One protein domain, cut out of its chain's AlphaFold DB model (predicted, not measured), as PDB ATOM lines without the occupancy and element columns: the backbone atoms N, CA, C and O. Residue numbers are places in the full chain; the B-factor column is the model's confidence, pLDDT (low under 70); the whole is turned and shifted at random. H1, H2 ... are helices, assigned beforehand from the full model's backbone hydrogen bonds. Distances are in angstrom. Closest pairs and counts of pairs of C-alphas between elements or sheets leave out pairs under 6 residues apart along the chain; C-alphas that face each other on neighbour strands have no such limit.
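This is residues 212 to 262 and 319 to 377 of the 458 residues of the protein "Dimer_Tnp_hAT domain-containing protein" of Chara braunii (UniProt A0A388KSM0). One long helix, H2, runs like a beam along one side, and three shorter helices, H1, H7 and H3, pack on it crosswise, with H7 in the middle of the model. H5 packs on the side of H7 away from H2, while H4 lies far from H2 at the turn of a loop and residues 353 to 360, with the small helix H6, stick out. The printed part has 110 residues with seven named helices, in the order H1 H2 H3 H4 H5 H6 H7, and no named strand; the class is all helix. It is compact, with a radius of gyration of the C-alphas of 14.3 A, and the C-alphas span 41 by 36 by 24 A along their three main axes.

The longest helix is H2, residues 236 to 262. With its residues 238 to 246 alone it touches H1, residues 213 to 220, and the two are about perpendicular, at 82 degrees; their closest C-alphas, those of Gln 217 and Ala 242, are 5.2 A apart. With residues 246 to 254 alone, H2 touches H7, residues 365 to 375, at a steep tilt of 55 degrees, opposite ways; the closest C-alphas are those of Met 250 and Ile 366, at 6.0 A. With residues 247 to 254 alone, H2 touches H3, residues 319 to 328, at a steep tilt of 44 degrees, opposite ways; the closest C-alphas are those of Met 250 and Ile 319, at 6.8 A. H7 is the hub, touching four other helices. It touches H3 at a steep tilt of 66 degrees, the same way, with the C-alphas of Glu 322 and Met 367 closest at 6.8 A. It touches H1 at a steep tilt of 60 degrees, opposite ways, with the C-alphas of Ala 218 and Leu 375 closest at 5.8 A. It also touches H5, residues 341 to 348, at a shallow tilt of 10 degrees, opposite ways; the closest C-alphas, those of Trp 345 and Ala 368, are 5.1 A apart. The helix packing is mostly crossed, with 1 of 6 touching pairs at a shallow tilt. H4, residues 333 to 337, and H6, residues 355 to 360, touch no helix. Every O i to N i+4 pair is within hydrogen-bond range in H1, H3, H5 and H7; the figures are 22 of 23 in H2, 1 of 2 in H6 and 0 of 1 in H4, where 2 of 2 O i to N i+3 pairs are within range.

H2 is 39.5 A from first to last C-alpha, from C-alpha 236 at (-19.235, 43.980, 9.842) to C-alpha 262 at (-30.519, 57.505, 45.213). H7 is 15.5 A long and ends at C-alpha 375, at (-32.038, 36.513, 25.415). H3 measures 14.4 A, H5 10.5 A and H1 10.4 A; H1 begins at C-alpha 213, at (-29.837, 43.839, 14.654). H6 and H4 are shorter, 9.0 A and 6.9 A.

The two C-alphas farthest apart are those of Glu 233 and Arg 262, at 44.8 A. Residues 263 to 318 are cut out between H2 and H3, and C-alphas 262 and 319 are 18.9 A apart across the cut. The link from H1 to H2, residues 221 to 235, is long. The links from H3 to H4, H4 to H5 and H6 to H7 are tight, and the link from H5 to H6 is short. The mean pLDDT of the printed part is 86.1; residues 257 to 262 and 351 to 361 are under 70, and H6 has a mean of 59.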
ATOM      1  N   ASP A 212     -32.284  40.867  11.559       93.19
ATOM      2  CA  ASP A 212     -32.352  42.127  12.308       93.19
ATOM      3  C   ASP A 212     -31.209  42.268  13.323       93.19
ATOM      4  O   ASP A 212     -30.685  41.277  13.842       93.19
ATOM      5  N   ASP A 213     -30.897  43.513  13.692       94.25
ATOM      6  CA  ASP A 213     -29.837  43.839  14.654       94.25
ATOM      7  C   ASP A 213     -30.024  43.113  16.002       94.25
ATOM      8  O   ASP A 213     -29.037  42.710  16.612       94.25
ATOM      9  N   VAL A 214     -31.262  42.861  16.444       94.44
ATOM     10  CA  VAL A 214     -31.533  42.140  17.703       94.44
ATOM     11  C   VAL A 214     -31.088  40.671  17.668       94.44
ATOM     12  O   VAL A 214     -30.630  40.151  18.683       94.44
ATOM     13  N   HIS A 215     -31.139  40.005  16.507       95.75
ATOM     14  CA  HIS A 215     -30.620  38.640  16.356       95.75
ATOM     15  C   HIS A 215     -29.102  38.624  16.554       95.75
ATOM     16  O   HIS A 215     -28.545  37.748  17.222       95.75
ATOM     17  N   VAL A 216     -28.429  39.637  16.002       97.31
ATOM     18  CA  VAL A 216     -26.980  39.816  16.123       97.31
ATOM     19  C   VAL A 216     -26.609  40.179  17.560       97.31
ATOM     20  O   VAL A 216     -25.674  39.602  18.103       97.31
ATOM     21  N   GLN A 217     -27.375  41.053  18.218       97.06
ATOM     22  CA  GLN A 217     -27.204  41.375  19.639       97.06
ATOM     23  C   GLN A 217     -27.340  40.135  20.525       97.06
ATOM     24  O   GLN A 217     -26.474  39.889  21.359       97.06
ATOM     25  N   ALA A 218     -28.383  39.325  20.325       97.00
ATOM     26  CA  ALA A 218     -28.581  38.092  21.081       97.00
ATOM     27  C   ALA A 218     -27.399  37.125  20.908       97.00
ATOM     28  O   ALA A 218     -26.930  36.540  21.878       97.00
ATOM     29  N   THR A 219     -26.876  37.007  19.686       97.50
ATOM     30  CA  THR A 219     -25.726  36.140  19.369       97.50
ATOM     31  C   THR A 219     -24.418  36.673  19.952       97.50
ATOM     32  O   THR A 219     -23.625  35.904  20.487       97.50
ATOM     33  N   LEU A 220     -24.206  37.995  19.925       97.31
ATOM     34  CA  LEU A 220     -23.087  38.663  20.602       97.31
ATOM     35  C   LEU A 220     -23.091  38.395  22.113       97.31
ATOM     36  O   LEU A 220     -22.034  38.343  22.738       97.31
ATOM     37  N   LEU A 221     -24.272  38.217  22.704       97.00
ATOM     38  CA  LEU A 221     -24.457  37.911  24.121       97.00
ATOM     39  C   LEU A 221     -24.392  36.407  24.435       97.00
ATOM     40  O   LEU A 221     -24.488  36.036  25.603       97.00
ATOM     41  N   ASP A 222     -24.200  35.539  23.436       95.88
ATOM     42  CA  ASP A 222     -23.786  34.154  23.659       95.88
ATOM     43  C   ASP A 222     -22.250  34.066  23.596       95.88
ATOM     44  O   ASP A 222     -21.669  34.126  22.507       95.88
ATOM     45  N   PRO A 223     -21.550  33.867  24.730       93.44
ATOM     46  CA  PRO A 223     -20.091  33.782  24.747       93.44
ATOM     47  C   PRO A 223     -19.526  32.592  23.954       93.44
ATOM     48  O   PRO A 223     -18.332  32.576  23.658       93.44
ATOM     49  N   ARG A 224     -20.354  31.613  23.561       93.06
ATOM     50  CA  ARG A 224     -19.963  30.516  22.657       93.06
ATOM     51  C   ARG A 224     -19.968  30.931  21.183       93.06
ATOM     52  O   ARG A 224     -19.354  30.242  20.366       93.06
ATOM     53  N   GLN A 225     -20.685  32.001  20.834       93.25
ATOM     54  CA  GLN A 225     -20.973  32.395  19.450       93.25
ATOM     55  C   GLN A 225     -20.538  33.815  19.088       93.25
ATOM     56  O   GLN A 225     -20.414  34.104  17.902       93.25
ATOM     57  N   LYS A 226     -20.267  34.685  20.067       93.50
ATOM     58  CA  LYS A 226     -19.935  36.102  19.837       93.50
ATOM     59  C   LYS A 226     -18.789  36.343  18.843       93.50
ATOM     60  O   LYS A 226     -18.816  37.334  18.125       93.50
ATOM     61  N   ASP A 227     -17.833  35.415  18.770       92.62
ATOM     62  CA  ASP A 227     -16.666  35.474  17.877       92.62
ATOM     63  C   ASP A 227     -16.892  34.770  16.523       92.62
ATOM     64  O   ASP A 227     -15.933  34.530  15.802       92.62
ATOM     65  N   ARG A 228     -18.124  34.344  16.207       93.94
ATOM     66  CA  ARG A 228     -18.455  33.530  15.018       93.94
ATOM     67  C   ARG A 228     -19.406  34.231  14.044       93.94
ATOM     68  O   ARG A 228     -19.920  33.605  13.123       93.94
ATOM     69  N   LEU A 229     -19.714  35.506  14.270       94.44
ATOM     70  CA  LEU A 229     -20.678  36.253  13.452       94.44
ATOM     71  C   LEU A 229     -20.190  36.495  12.020       94.44
ATOM     72  O   LEU A 229     -21.000  36.553  11.099       94.44
ATOM     73  N   ASP A 230     -18.878  36.599  11.842       93.19
ATOM     74  CA  ASP A 230     -18.206  36.620  10.546       93.19
ATOM     75  C   ASP A 230     -18.434  35.311   9.775       93.19
ATOM     76  O   ASP A 230     -18.834  35.350   8.612       93.19
ATOM     77  N   LEU A 231     -18.287  34.162  10.448       94.31
ATOM     78  CA  LEU A 231     -18.587  32.845   9.881       94.31
ATOM     79  C   LEU A 231     -20.053  32.750   9.442       94.31
ATOM     80  O   LEU A 231     -20.347  32.151   8.417       94.31
ATOM     81  N   PHE A 232     -20.972  33.382  10.174       94.62
ATOM     82  CA  PHE A 232     -22.403  33.388   9.847       94.62
ATOM     83  C   PHE A 232     -22.785  34.365   8.719       94.62
ATOM     84  O   PHE A 232     -23.974  34.619   8.509       94.62
ATOM     85  N   GLU A 233     -21.802  34.908   7.992       93.06
ATOM     86  CA  GLU A 233     -21.974  35.892   6.916       93.06
ATOM     87  C   GLU A 233     -22.684  37.186   7.380       93.06
ATOM     88  O   GLU A 233     -23.387  37.832   6.600       93.06
ATOM     89  N   VAL A 234     -22.533  37.585   8.651       95.38
ATOM     90  CA  VAL A 234     -23.116  38.841   9.155       95.38
ATOM     91  C   VAL A 234     -22.216  40.023   8.768       95.38
ATOM     92  O   VAL A 234     -21.035  40.032   9.124       95.38
ATOM     93  N   PRO A 235     -22.735  41.068   8.092       95.69
ATOM     94  CA  PRO A 235     -21.920  42.213   7.694       95.69
ATOM     95  C   PRO A 235     -21.270  42.918   8.892       95.69
ATOM     96  O   PRO A 235     -21.940  43.242   9.873       95.69
ATOM     97  N   VAL A 236     -19.987  43.279   8.778       95.75
ATOM     98  CA  VAL A 236     -19.235  43.980   9.842       95.75
ATOM     99  C   VAL A 236     -19.943  45.258  10.303       95.75
ATOM    100  O   VAL A 236     -19.992  45.557  11.496       95.75
ATOM    101  N   ALA A 237     -20.545  46.005   9.371       96.81
ATOM    102  CA  ALA A 237     -21.331  47.193   9.696       96.81
ATOM    103  C   ALA A 237     -22.522  46.867  10.613       96.81
ATOM    104  O   ALA A 237     -22.815  47.626  11.535       96.81
ATOM    105  N   GLN A 238     -23.182  45.728  10.395       96.75
ATOM    106  CA  GLN A 238     -24.278  45.267  11.236       96.75
ATOM    107  C   GLN A 238     -23.795  44.819  12.617       96.75
ATOM    108  O   GLN A 238     -24.411  45.185  13.614       96.75
ATOM    109  N   ILE A 239     -22.664  44.113  12.696       96.75
ATOM    110  CA  ILE A 239     -22.048  43.728  13.978       96.75
ATOM    111  C   ILE A 239     -21.748  44.979  14.818       96.75
ATOM    112  O   ILE A 239     -22.142  45.052  15.983       96.75
ATOM    113  N   LYS A 240     -21.141  46.010  14.215       96.50
ATOM    114  CA  LYS A 240     -20.853  47.289  14.890       96.50
ATOM    115  C   LYS A 240     -22.121  48.007  15.360       96.50
ATOM    116  O   LYS A 240     -22.156  48.528  16.479       96.50
ATOM    117  N   ARG A 241     -23.182  48.030  14.540       96.19
ATOM    118  CA  ARG A 241     -24.488  48.580  14.951       96.19
ATOM    119  C   ARG A 241     -25.086  47.805  16.124       96.19
ATOM    120  O   ARG A 241     -25.538  48.429  17.081       96.19
ATOM    121  N   ALA A 242     -25.035  46.475  16.088       95.81
ATOM    122  CA  ALA A 242     -25.520  45.616  17.162       95.81
ATOM    123  C   ALA A 242     -24.767  45.872  18.478       95.81
ATOM    124  O   ALA A 242     -25.413  46.132  19.493       95.81
ATOM    125  N   GLN A 243     -23.428  45.913  18.449       96.00
ATOM    126  CA  GLN A 243     -22.580  46.273  19.599       96.00
ATOM    127  C   GLN A 243     -22.942  47.654  20.167       96.00
ATOM    128  O   GLN A 243     -23.136  47.809  21.374       96.00
ATOM    129  N   SER A 244     -23.114  48.648  19.291       95.75
ATOM    130  CA  SER A 244     -23.520  50.004  19.680       95.75
ATOM    131  C   SER A 244     -24.913  50.023  20.324       95.75
ATOM    132  O   SER A 244     -25.163  50.775  21.267       95.75
ATOM    133  N   GLY A 245     -25.825  49.175  19.842       94.94
ATOM    134  CA  GLY A 245     -27.147  48.982  20.429       94.94
ATOM    135  C   GLY A 245     -27.099  48.342  21.820       94.94
ATOM    136  O   GLY A 245     -27.783  48.834  22.716       94.94
ATOM    137  N   VAL A 246     -26.241  47.333  22.040       95.19
ATOM    138  CA  VAL A 246     -26.005  46.757  23.382       95.19
ATOM    139  C   VAL A 246     -25.488  47.835  24.335       95.19
ATOM    140  O   VAL A 246     -26.069  48.021  25.403       95.19
ATOM    141  N   ARG A 247     -24.478  48.621  23.927       95.56
ATOM    142  CA  ARG A 247     -23.947  49.739  24.734       95.56
ATOM    143  C   ARG A 247     -25.037  50.754  25.093       95.56
ATOM    144  O   ARG A 247     -25.150  51.158  26.245       95.56
ATOM    145  N   ARG A 248     -25.887  51.137  24.134       93.31
ATOM    146  CA  ARG A 248     -27.014  52.062  24.372       93.31
ATOM    147  C   ARG A 248     -28.017  51.510  25.389       93.31
ATOM    148  O   ARG A 248     -28.526  52.253  26.229       93.31
ATOM    149  N   MET A 249     -28.306  50.215  25.316       91.75
ATOM    150  CA  MET A 249     -29.182  49.551  26.279       91.75
ATOM    151  C   MET A 249     -28.549  49.491  27.669       91.75
ATOM    152  O   MET A 249     -29.239  49.767  28.645       91.75
ATOM    153  N   MET A 250     -27.242  49.234  27.759       93.38
ATOM    154  CA  MET A 250     -26.501  49.299  29.022       93.38
ATOM    155  C   MET A 250     -26.552  50.697  29.638       93.38
ATOM    156  O   MET A 250     -26.873  50.805  30.813       93.38
ATOM    157  N   LEU A 251     -26.360  51.765  28.854       90.94
ATOM    158  CA  LEU A 251     -26.502  53.150  29.336       90.94
ATOM    159  C   LEU A 251     -27.907  53.425  29.893       90.94
ATOM    160  O   LEU A 251     -28.063  54.040  30.944       90.94
ATOM    161  N   THR A 252     -28.939  52.909  29.218       88.56
ATOM    162  CA  THR A 252     -30.335  53.054  29.661       88.56
ATOM    163  C   THR A 252     -30.608  52.318  30.977       88.56
ATOM    164  O   THR A 252     -31.419  52.778  31.780       88.56
ATOM    165  N   VAL A 253     -29.965  51.167  31.195       86.00
ATOM    166  CA  VAL A 253     -30.094  50.373  32.426       86.00
ATOM    167  C   VAL A 253     -29.256  50.969  33.560       86.00
ATOM    168  O   VAL A 253     -29.779  51.129  34.658       86.00
ATOM    169  N   GLY A 254     -28.001  51.347  33.299       81.81
ATOM    170  CA  GLY A 254     -27.086  51.940  34.282       81.81
ATOM    171  C   GLY A 254     -27.641  53.222  34.900       81.81
ATOM    172  O   GLY A 254     -27.718  53.330  36.120       81.81
ATOM    173  N   ALA A 255     -28.199  54.117  34.074       77.19
ATOM    174  CA  ALA A 255     -28.845  55.345  34.547       77.19
ATOM    175  C   ALA A 255     -30.021  55.100  35.520       77.19
ATOM    176  O   ALA A 255     -30.367  55.970  36.316       77.19
ATOM    177  N   ARG A 256     -30.662  53.924  35.468       70.06
ATOM    178  CA  ARG A 256     -31.744  53.561  36.399       70.06
ATOM    179  C   ARG A 256     -31.224  52.981  37.702       70.06
ATOM    180  O   ARG A 256     -31.795  53.292  38.738       70.06
ATOM    181  N   VAL A 257     -30.148  52.199  37.647       65.56
ATOM    182  CA  VAL A 257     -29.470  51.689  38.846       65.56
ATOM    183  C   VAL A 257     -29.026  52.860  39.723       65.56
ATOM    184  O   VAL A 257     -29.310  52.872  40.914       65.56
ATOM    185  N   GLU A 258     -28.440  53.903  39.129       60.25
ATOM    186  CA  GLU A 258     -28.070  55.121  39.863       60.25
ATOM    187  C   GLU A 258     -29.282  55.861  40.462       60.25
ATOM    188  O   GLU A 258     -29.190  56.435  41.546       60.25
ATOM    189  N   GLY A 259     -30.431  55.849  39.778       56.22
ATOM    190  CA  GLY A 259     -31.670  56.468  40.261       56.22
ATOM    191  C   GLY A 259     -32.377  55.686  41.376       56.22
ATOM    192  O   GLY A 259     -33.021  56.301  42.223       56.22
ATOM    193  N   GLU A 260     -32.260  54.356  41.392       55.50
ATOM    194  CA  GLU A 260     -32.793  53.474  42.443       55.50
ATOM    195  C   GLU A 260     -31.956  53.584  43.727       55.50
ATOM    196  O   GLU A 260     -32.514  53.824  44.795       55.50
ATOM    197  N   VAL A 261     -30.622  53.569  43.608       51.66
ATOM    198  CA  VAL A 261     -29.693  53.753  44.741       51.66
ATOM    199  C   VAL A 261     -29.870  55.125  45.411       51.66
ATOM    200  O   VAL A 261     -29.757  55.248  46.627       51.66
ATOM    201  N   ARG A 262     -30.221  56.172  44.649       41.00
ATOM    202  CA  ARG A 262     -30.519  57.505  45.213       41.00
ATOM    203  C   ARG A 262     -31.853  57.585  45.958       41.00
ATOM    204  O   ARG A 262     -32.007  58.471  46.794       41.00
ATOM    205  N   ILE A 319     -19.670  50.723  32.456       91.62
ATOM    206  CA  ILE A 319     -20.159  50.059  31.240       91.62
ATOM    207  C   ILE A 319     -19.003  49.691  30.311       91.62
ATOM    208  O   ILE A 319     -18.986  48.585  29.769       91.62
ATOM    209  N   GLN A 320     -18.039  50.595  30.125       92.88
ATOM    210  CA  GLN A 320     -16.884  50.330  29.274       92.88
ATOM    211  C   GLN A 320     -16.035  49.178  29.830       92.88
ATOM    212  O   GLN A 320     -15.713  48.254  29.086       92.88
ATOM    213  N   LYS A 321     -15.780  49.159  31.145       91.75
ATOM    214  CA  LYS A 321     -15.074  48.053  31.816       91.75
ATOM    215  C   LYS A 321     -15.783  46.708  31.642       91.75
ATOM    216  O   LYS A 321     -15.129  45.712  31.335       91.75
ATOM    217  N   GLU A 322     -17.108  46.668  31.810       94.12
ATOM    218  CA  GLU A 322     -17.893  45.441  31.607       94.12
ATOM    219  C   GLU A 322     -17.797  44.935  30.157       94.12
ATOM    220  O   GLU A 322     -17.612  43.737  29.930       94.12
ATOM    221  N   LEU A 323     -17.884  45.843  29.175       94.12
ATOM    222  CA  LEU A 323     -17.760  45.507  27.756       94.12
ATOM    223  C   LEU A 323     -16.366  44.966  27.422       94.12
ATOM    224  O   LEU A 323     -16.267  43.912  26.793       94.12
ATOM    225  N   ASP A 324     -15.304  45.641  27.857       93.31
ATOM    226  CA  ASP A 324     -13.922  45.244  27.559       93.31
ATOM    227  C   ASP A 324     -13.589  43.869  28.154       93.31
ATOM    228  O   ASP A 324     -13.006  43.005  27.484       93.31
ATOM    229  N   TYR A 325     -14.038  43.613  29.387       93.12
ATOM    230  CA  TYR A 325     -13.916  42.292  29.995       93.12
ATOM    231  C   TYR A 325     -14.709  41.237  29.214       93.12
ATOM    232  O   TYR A 325     -14.180  40.177  28.872       93.12
ATOM    233  N   TYR A 326     -15.980  41.501  28.896       94.81
ATOM    234  CA  TYR A 326     -16.790  40.511  28.200       94.81
ATOM    235  C   TYR A 326     -16.244  40.202  26.806       94.81
ATOM    236  O   TYR A 326     -16.199  39.033  26.434       94.81
ATOM    237  N   TRP A 327     -15.804  41.190  26.028       93.25
ATOM    238  CA  TRP A 327     -15.297  40.939  24.675       93.25
ATOM    239  C   TRP A 327     -13.972  40.174  24.665       93.25
ATOM    240  O   TRP A 327     -13.764  39.348  23.776       93.25
ATOM    241  N   SER A 328     -13.125  40.359  25.679       91.81
ATOM    242  CA  SER A 328     -11.877  39.598  25.828       91.81
ATOM    243  C   SER A 328     -12.073  38.185  26.400       91.81
ATOM    244  O   SER A 328     -11.235  37.310  26.178       91.81
ATOM    245  N   LEU A 329     -13.199  37.915  27.073       90.69
ATOM    246  CA  LEU A 329     -13.480  36.624  27.706       90.69
ATOM    247  C   LEU A 329     -13.499  35.455  26.703       90.69
ATOM    248  O   LEU A 329     -14.247  35.482  25.722       90.69
ATOM    249  N   LYS A 330     -12.791  34.363  27.012       88.81
ATOM    250  CA  LYS A 330     -12.874  33.084  26.289       88.81
ATOM    251  C   LYS A 330     -13.325  31.970  27.231       88.81
ATOM    252  O   LYS A 330     -12.793  31.838  28.325       88.81
ATOM    253  N   LEU A 331     -14.291  31.165  26.787       86.50
ATOM    254  CA  LEU A 331     -14.752  29.989  27.531       86.50
ATOM    255  C   LEU A 331     -13.815  28.798  27.319       86.50
ATOM    256  O   LEU A 331     -13.415  28.506  26.183       86.50
ATOM    257  N   THR A 332     -13.559  28.061  28.394       84.62
ATOM    258  CA  THR A 332     -12.883  26.760  28.373       84.62
ATOM    259  C   THR A 332     -13.738  25.689  27.678       84.62
ATOM    260  O   THR A 332     -14.920  25.884  27.380       84.62
ATOM    261  N   LYS A 333     -13.141  24.531  27.359       81.50
ATOM    262  CA  LYS A 333     -13.870  23.419  26.719       81.50
ATOM    263  C   LYS A 333     -14.948  22.834  27.633       81.50
ATOM    264  O   LYS A 333     -16.013  22.480  27.131       81.50
ATOM    265  N   ASP A 334     -14.682  22.756  28.933       78.19
ATOM    266  CA  ASP A 334     -15.606  22.168  29.902       78.19
ATOM    267  C   ASP A 334     -16.799  23.089  30.157       78.19
ATOM    268  O   ASP A 334     -17.941  22.636  30.084       78.19
ATOM    269  N   GLU A 335     -16.565  24.401  30.278       80.38
ATOM    270  CA  GLU A 335     -17.643  25.393  30.390       80.38
ATOM    271  C   GLU A 335     -18.606  25.352  29.201       80.38
ATOM    272  O   GLU A 335     -19.797  25.586  29.370       80.38
ATOM    273  N   LYS A 336     -18.123  25.029  27.994       81.31
ATOM    274  CA  LYS A 336     -18.972  24.941  26.795       81.31
ATOM    275  C   LYS A 336     -19.932  23.746  26.813       81.31
ATOM    276  O   LYS A 336     -20.952  23.815  26.130       81.31
ATOM    277  N   ARG A 337     -19.619  22.659  27.529       77.19
ATOM    278  CA  ARG A 337     -20.391  21.400  27.478       77.19
ATOM    279  C   ARG A 337     -21.695  21.459  28.272       77.19
ATOM    280  O   ARG A 337     -22.688  20.915  27.810       77.19
ATOM    281  N   SER A 338     -21.708  22.137  29.417       75.19
ATOM    282  CA  SER A 338     -22.876  22.264  30.304       75.19
ATOM    283  C   SER A 338     -23.404  23.705  30.368       75.19
ATOM    284  O   SER A 338     -23.800  24.188  31.427       75.19
ATOM    285  N   PHE A 339     -23.333  24.431  29.247       86.38
ATOM    286  CA  PHE A 339     -23.546  25.877  29.221       86.38
ATOM    287  C   PHE A 339     -25.025  26.278  29.106       86.38
ATOM    288  O   PHE A 339     -25.588  26.276  28.007       86.38
ATOM    289  N   GLU A 340     -25.605  26.731  30.218       89.94
ATOM    290  CA  GLU A 340     -26.929  27.361  30.278       89.94
ATOM    291  C   GLU A 340     -26.812  28.892  30.270       89.94
ATOM    292  O   GLU A 340     -26.453  29.518  31.269       89.94
ATOM    293  N   ILE A 341     -27.117  29.522  29.133       92.75
ATOM    294  CA  ILE A 341     -26.785  30.934  28.876       92.75
ATOM    295  C   ILE A 341     -27.464  31.924  29.839       92.75
ATOM    296  O   ILE A 341     -26.816  32.861  30.305       92.75
ATOM    297  N   LEU A 342     -28.743  31.731  30.189       91.56
ATOM    298  CA  LEU A 342     -29.427  32.624  31.139       91.56
ATOM    299  C   LEU A 342     -28.931  32.429  32.571       91.56
ATOM    300  O   LEU A 342     -28.779  33.414  33.293       91.56
ATOM    301  N   ALA A 343     -28.654  31.186  32.976       90.06
ATOM    302  CA  ALA A 343     -28.080  30.895  34.286       90.06
ATOM    303  C   ALA A 343     -26.671  31.495  34.406       90.06
ATOM    304  O   ALA A 343     -26.346  32.112  35.420       90.06
ATOM    305  N   TRP A 344     -25.879  31.412  33.334       91.00
ATOM    306  CA  TRP A 344     -24.557  32.022  33.250       91.00
ATOM    307  C   TRP A 344     -24.613  33.547  33.399       91.00
ATOM    308  O   TRP A 344     -23.919  34.113  34.245       91.00
ATOM    309  N   TRP A 345     -25.502  34.225  32.659       92.56
ATOM    310  CA  TRP A 345     -25.701  35.670  32.814       92.56
ATOM    311  C   TRP A 345     -26.272  36.047  34.182       92.56
ATOM    312  O   TRP A 345     -25.928  37.097  34.720       92.56
ATOM    313  N   LYS A 346     -27.125  35.208  34.783       90.25
ATOM    314  CA  LYS A 346     -27.602  35.413  36.158       90.25
ATOM    315  C   LYS A 346     -26.437  35.384  37.144       90.25
ATOM    316  O   LYS A 346     -26.310  36.328  37.914       90.25
ATOM    317  N   ALA A 347     -25.567  34.377  37.070       88.19
ATOM    318  CA  ALA A 347     -24.391  34.263  37.929       88.19
ATOM    319  C   ALA A 347     -23.420  35.441  37.749       88.19
ATOM    320  O   ALA A 347     -22.981  36.027  38.733       88.19
ATOM    321  N   LYS A 348     -23.153  35.856  36.502       88.88
ATOM    322  CA  LYS A 348     -22.302  37.022  36.207       88.88
ATOM    323  C   LYS A 348     -22.881  38.345  36.705       88.88
ATOM    324  O   LYS A 348     -22.120  39.269  36.946       88.88
ATOM    325  N   GLY A 349     -24.199  38.454  36.860       85.44
ATOM    326  CA  GLY A 349     -24.842  39.669  37.356       85.44
ATOM    327  C   GLY A 349     -24.844  39.829  38.881       85.44
ATOM    328  O   GLY A 349     -25.233  40.893  39.355       85.44
ATOM    329  N   VAL A 350     -24.469  38.799  39.647       81.44
ATOM    330  CA  VAL A 350     -24.474  38.842  41.118       81.44
ATOM    331  C   VAL A 350     -23.155  39.417  41.627       81.44
ATOM    332  O   VAL A 350     -22.081  38.977  41.224       81.44
ATOM    333  N   ALA A 351     -23.234  40.388  42.540       65.31
ATOM    334  CA  ALA A 351     -22.066  40.893  43.249       65.31
ATOM    335  C   ALA A 351     -21.472  39.780  44.126       65.31
ATOM    336  O   ALA A 351     -22.145  39.221  44.995       65.31
ATOM    337  N   VAL A 352     -20.215  39.433  43.874       64.06
ATOM    338  CA  VAL A 352     -19.510  38.388  44.617       64.06
ATOM    339  C   VAL A 352     -19.037  38.950  45.959       64.06
ATOM    340  O   VAL A 352     -18.516  40.062  46.005       64.06
ATOM    341  N   LYS A 353     -19.232  38.198  47.050       55.19
ATOM    342  CA  LYS A 353     -18.982  38.665  48.430       55.19
ATOM    343  C   LYS A 353     -17.504  38.675  48.836       55.19
ATOM    344  O   LYS A 353     -17.164  39.333  49.810       55.19
ATOM    345  N   THR A 354     -16.636  37.952  48.129       58.66
ATOM    346  CA  THR A 354     -15.214  37.811  48.478       58.66
ATOM    347  C   THR A 354     -14.303  38.381  47.390       58.66
ATOM    348  O   THR A 354     -14.545  38.207  46.193       58.66
ATOM    349  N   VAL A 355     -13.234  39.061  47.815       60.53
ATOM    350  CA  VAL A 355     -12.272  39.766  46.945       60.53
ATOM    351  C   VAL A 355     -11.552  38.802  45.990       60.53
ATOM    352  O   VAL A 355     -11.362  39.101  44.813       60.53
ATOM    353  N   GLU A 356     -11.226  37.597  46.462       57.69
ATOM    354  CA  GLU A 356     -10.530  36.557  45.689       57.69
ATOM    355  C   GLU A 356     -11.372  36.026  44.519       57.69
ATOM    356  O   GLU A 356     -10.861  35.793  43.425       57.69
ATOM    357  N   GLN A 357     -12.686  35.885  44.711       56.84
ATOM    358  CA  GLN A 357     -13.591  35.432  43.654       56.84
ATOM    359  C   GLN A 357     -13.949  36.561  42.671       56.84
ATOM    360  O   GLN A 357     -14.160  36.281  41.490       56.84
ATOM    361  N   GLN A 358     -13.956  37.829  43.111       59.22
ATOM    362  CA  GLN A 358     -14.109  38.988  42.217       59.22
ATOM    363  C   GLN A 358     -12.944  39.125  41.228       59.22
ATOM    364  O   GLN A 358     -13.165  39.501  40.078       59.22
ATOM    365  N   LEU A 359     -11.721  38.790  41.651       60.34
ATOM    366  CA  LEU A 359     -10.535  38.809  40.787       60.34
ATOM    367  C   LEU A 359     -10.571  37.710  39.712       60.34
ATOM    368  O   LEU A 359     -10.099  37.925  38.598       60.34
ATOM    369  N   LEU A 360     -11.159  36.549  40.020       60.78
ATOM    370  CA  LEU A 360     -11.264  35.420  39.087       60.78
ATOM    371  C   LEU A 360     -12.460  35.548  38.127       60.78
ATOM    372  O   LEU A 360     -12.353  35.207  36.947       60.78
ATOM    373  N   LEU A 361     -13.601  36.054  38.603       67.12
ATOM    374  CA  LEU A 361     -14.799  36.313  37.801       67.12
ATOM    375  C   LEU A 361     -15.376  37.697  38.149       67.12
ATOM    376  O   LEU A 361     -16.285  37.781  38.980       67.12
ATOM    377  N   PRO A 362     -14.927  38.779  37.487       76.38
ATOM    378  CA  PRO A 362     -15.511  40.090  37.715       76.38
ATOM    379  C   PRO A 362     -17.003  40.087  37.341       76.38
ATOM    380  O   PRO A 362     -17.386  39.516  36.304       76.38
ATOM    381  N   PRO A 363     -17.857  40.680  38.195       85.12
ATOM    382  CA  PRO A 363     -19.286  40.754  37.954       85.12
ATOM    383  C   PRO A 363     -19.588  41.732  36.812       85.12
ATOM    384  O   PRO A 363     -18.919  42.747  36.636       85.12
ATOM    385  N   LEU A 364     -20.638  41.423  36.055       91.19
ATOM    386  CA  LEU A 364     -21.153  42.201  34.930       91.19
ATOM    387  C   LEU A 364     -22.613  42.606  35.199       91.19
ATOM    388  O   LEU A 364     -23.517  42.121  34.513       91.19
ATOM    389  N   PRO A 365     -22.899  43.397  36.251       90.06
ATOM    390  CA  PRO A 365     -24.264  43.652  36.707       90.06
ATOM    391  C   PRO A 365     -25.135  44.352  35.657       90.06
ATOM    392  O   PRO A 365     -26.303  43.985  35.497       90.06
ATOM    393  N   ILE A 366     -24.593  45.321  34.912       91.50
ATOM    394  CA  ILE A 366     -25.364  46.067  33.908       91.50
ATOM    395  C   ILE A 366     -25.552  45.204  32.658       91.50
ATOM    396  O   ILE A 366     -26.674  45.052  32.159       91.50
ATOM    397  N   MET A 367     -24.473  44.590  32.170       93.75
ATOM    398  CA  MET A 367     -24.493  43.760  30.971       93.75
ATOM    399  C   MET A 367     -25.355  42.516  31.166       93.75
ATOM    400  O   MET A 367     -26.106  42.163  30.263       93.75
ATOM    401  N   ALA A 368     -25.323  41.889  32.343       93.31
ATOM    402  CA  ALA A 368     -26.157  40.734  32.660       93.31
ATOM    403  C   ALA A 368     -27.654  41.049  32.584       93.31
ATOM    404  O   ALA A 368     -28.413  40.260  32.021       93.31
ATOM    405  N   ARG A 369     -28.091  42.202  33.112       91.19
ATOM    406  CA  ARG A 369     -29.495  42.643  33.012       91.19
ATOM    407  C   ARG A 369     -29.910  42.824  31.552       91.19
ATOM    408  O   ARG A 369     -30.945  42.310  31.127       91.19
ATOM    409  N   VAL A 370     -29.066  43.498  30.770       93.50
ATOM    410  CA  VAL A 370     -29.274  43.693  29.328       93.50
ATOM    411  C   VAL A 370     -29.321  42.357  28.584       93.50
ATOM    412  O   VAL A 370     -30.218  42.131  27.770       93.50
ATOM    413  N   ALA A 371     -28.394  41.453  28.893       94.94
ATOM    414  CA  ALA A 371     -28.281  40.162  28.245       94.94
ATOM    415  C   ALA A 371     -29.512  39.294  28.488       94.94
ATOM    416  O   ALA A 371     -30.099  38.788  27.533       94.94
ATOM    417  N   ARG A 372     -29.955  39.181  29.747       93.12
ATOM    418  CA  ARG A 372     -31.173  38.440  30.097       93.12
ATOM    419  C   ARG A 372     -32.400  39.009  29.389       93.12
ATOM    420  O   ARG A 372     -33.206  38.242  28.873       93.12
ATOM    421  N   ALA A 373     -32.514  40.334  29.295       91.38
ATOM    422  CA  ALA A 373     -33.632  40.963  28.603       91.38
ATOM    423  C   ALA A 373     -33.655  40.662  27.098       91.38
ATOM    424  O   ALA A 373     -34.728  40.392  26.568       91.38
ATOM    425  N   ILE A 374     -32.510  40.677  26.407       93.06
ATOM    426  CA  ILE A 374     -32.445  40.305  24.980       93.06
ATOM    427  C   ILE A 374     -32.698  38.807  24.798       93.06
ATOM    428  O   ILE A 374     -33.515  38.409  23.975       93.06
ATOM    429  N   LEU A 375     -32.008  37.968  25.570       93.88
ATOM    430  CA  LEU A 375     -32.038  36.513  25.415       93.88
ATOM    431  C   LEU A 375     -33.379  35.886  25.815       93.88
ATOM    432  O   LEU A 375     -33.672  34.773  25.392       93.88
ATOM    433  N   SER A 376     -34.195  36.593  26.603       90.94
ATOM    434  CA  SER A 376     -35.563  36.178  26.939       90.94
ATOM    435  C   SER A 376     -36.559  36.311  25.783       90.94
ATOM    436  O   SER A 376     -37.652  35.749  25.849       90.94
ATOM    437  N   VAL A 377     -36.203  37.038  24.720       90.19
ATOM    438  CA  VAL A 377     -37.025  37.129  23.511       90.19
ATOM    439  C   VAL A 377     -36.947  35.794  22.765       90.19
ATOM    440  O   VAL A 377     -35.858  35.274  22.514       90.19
TER     441      VAL A 377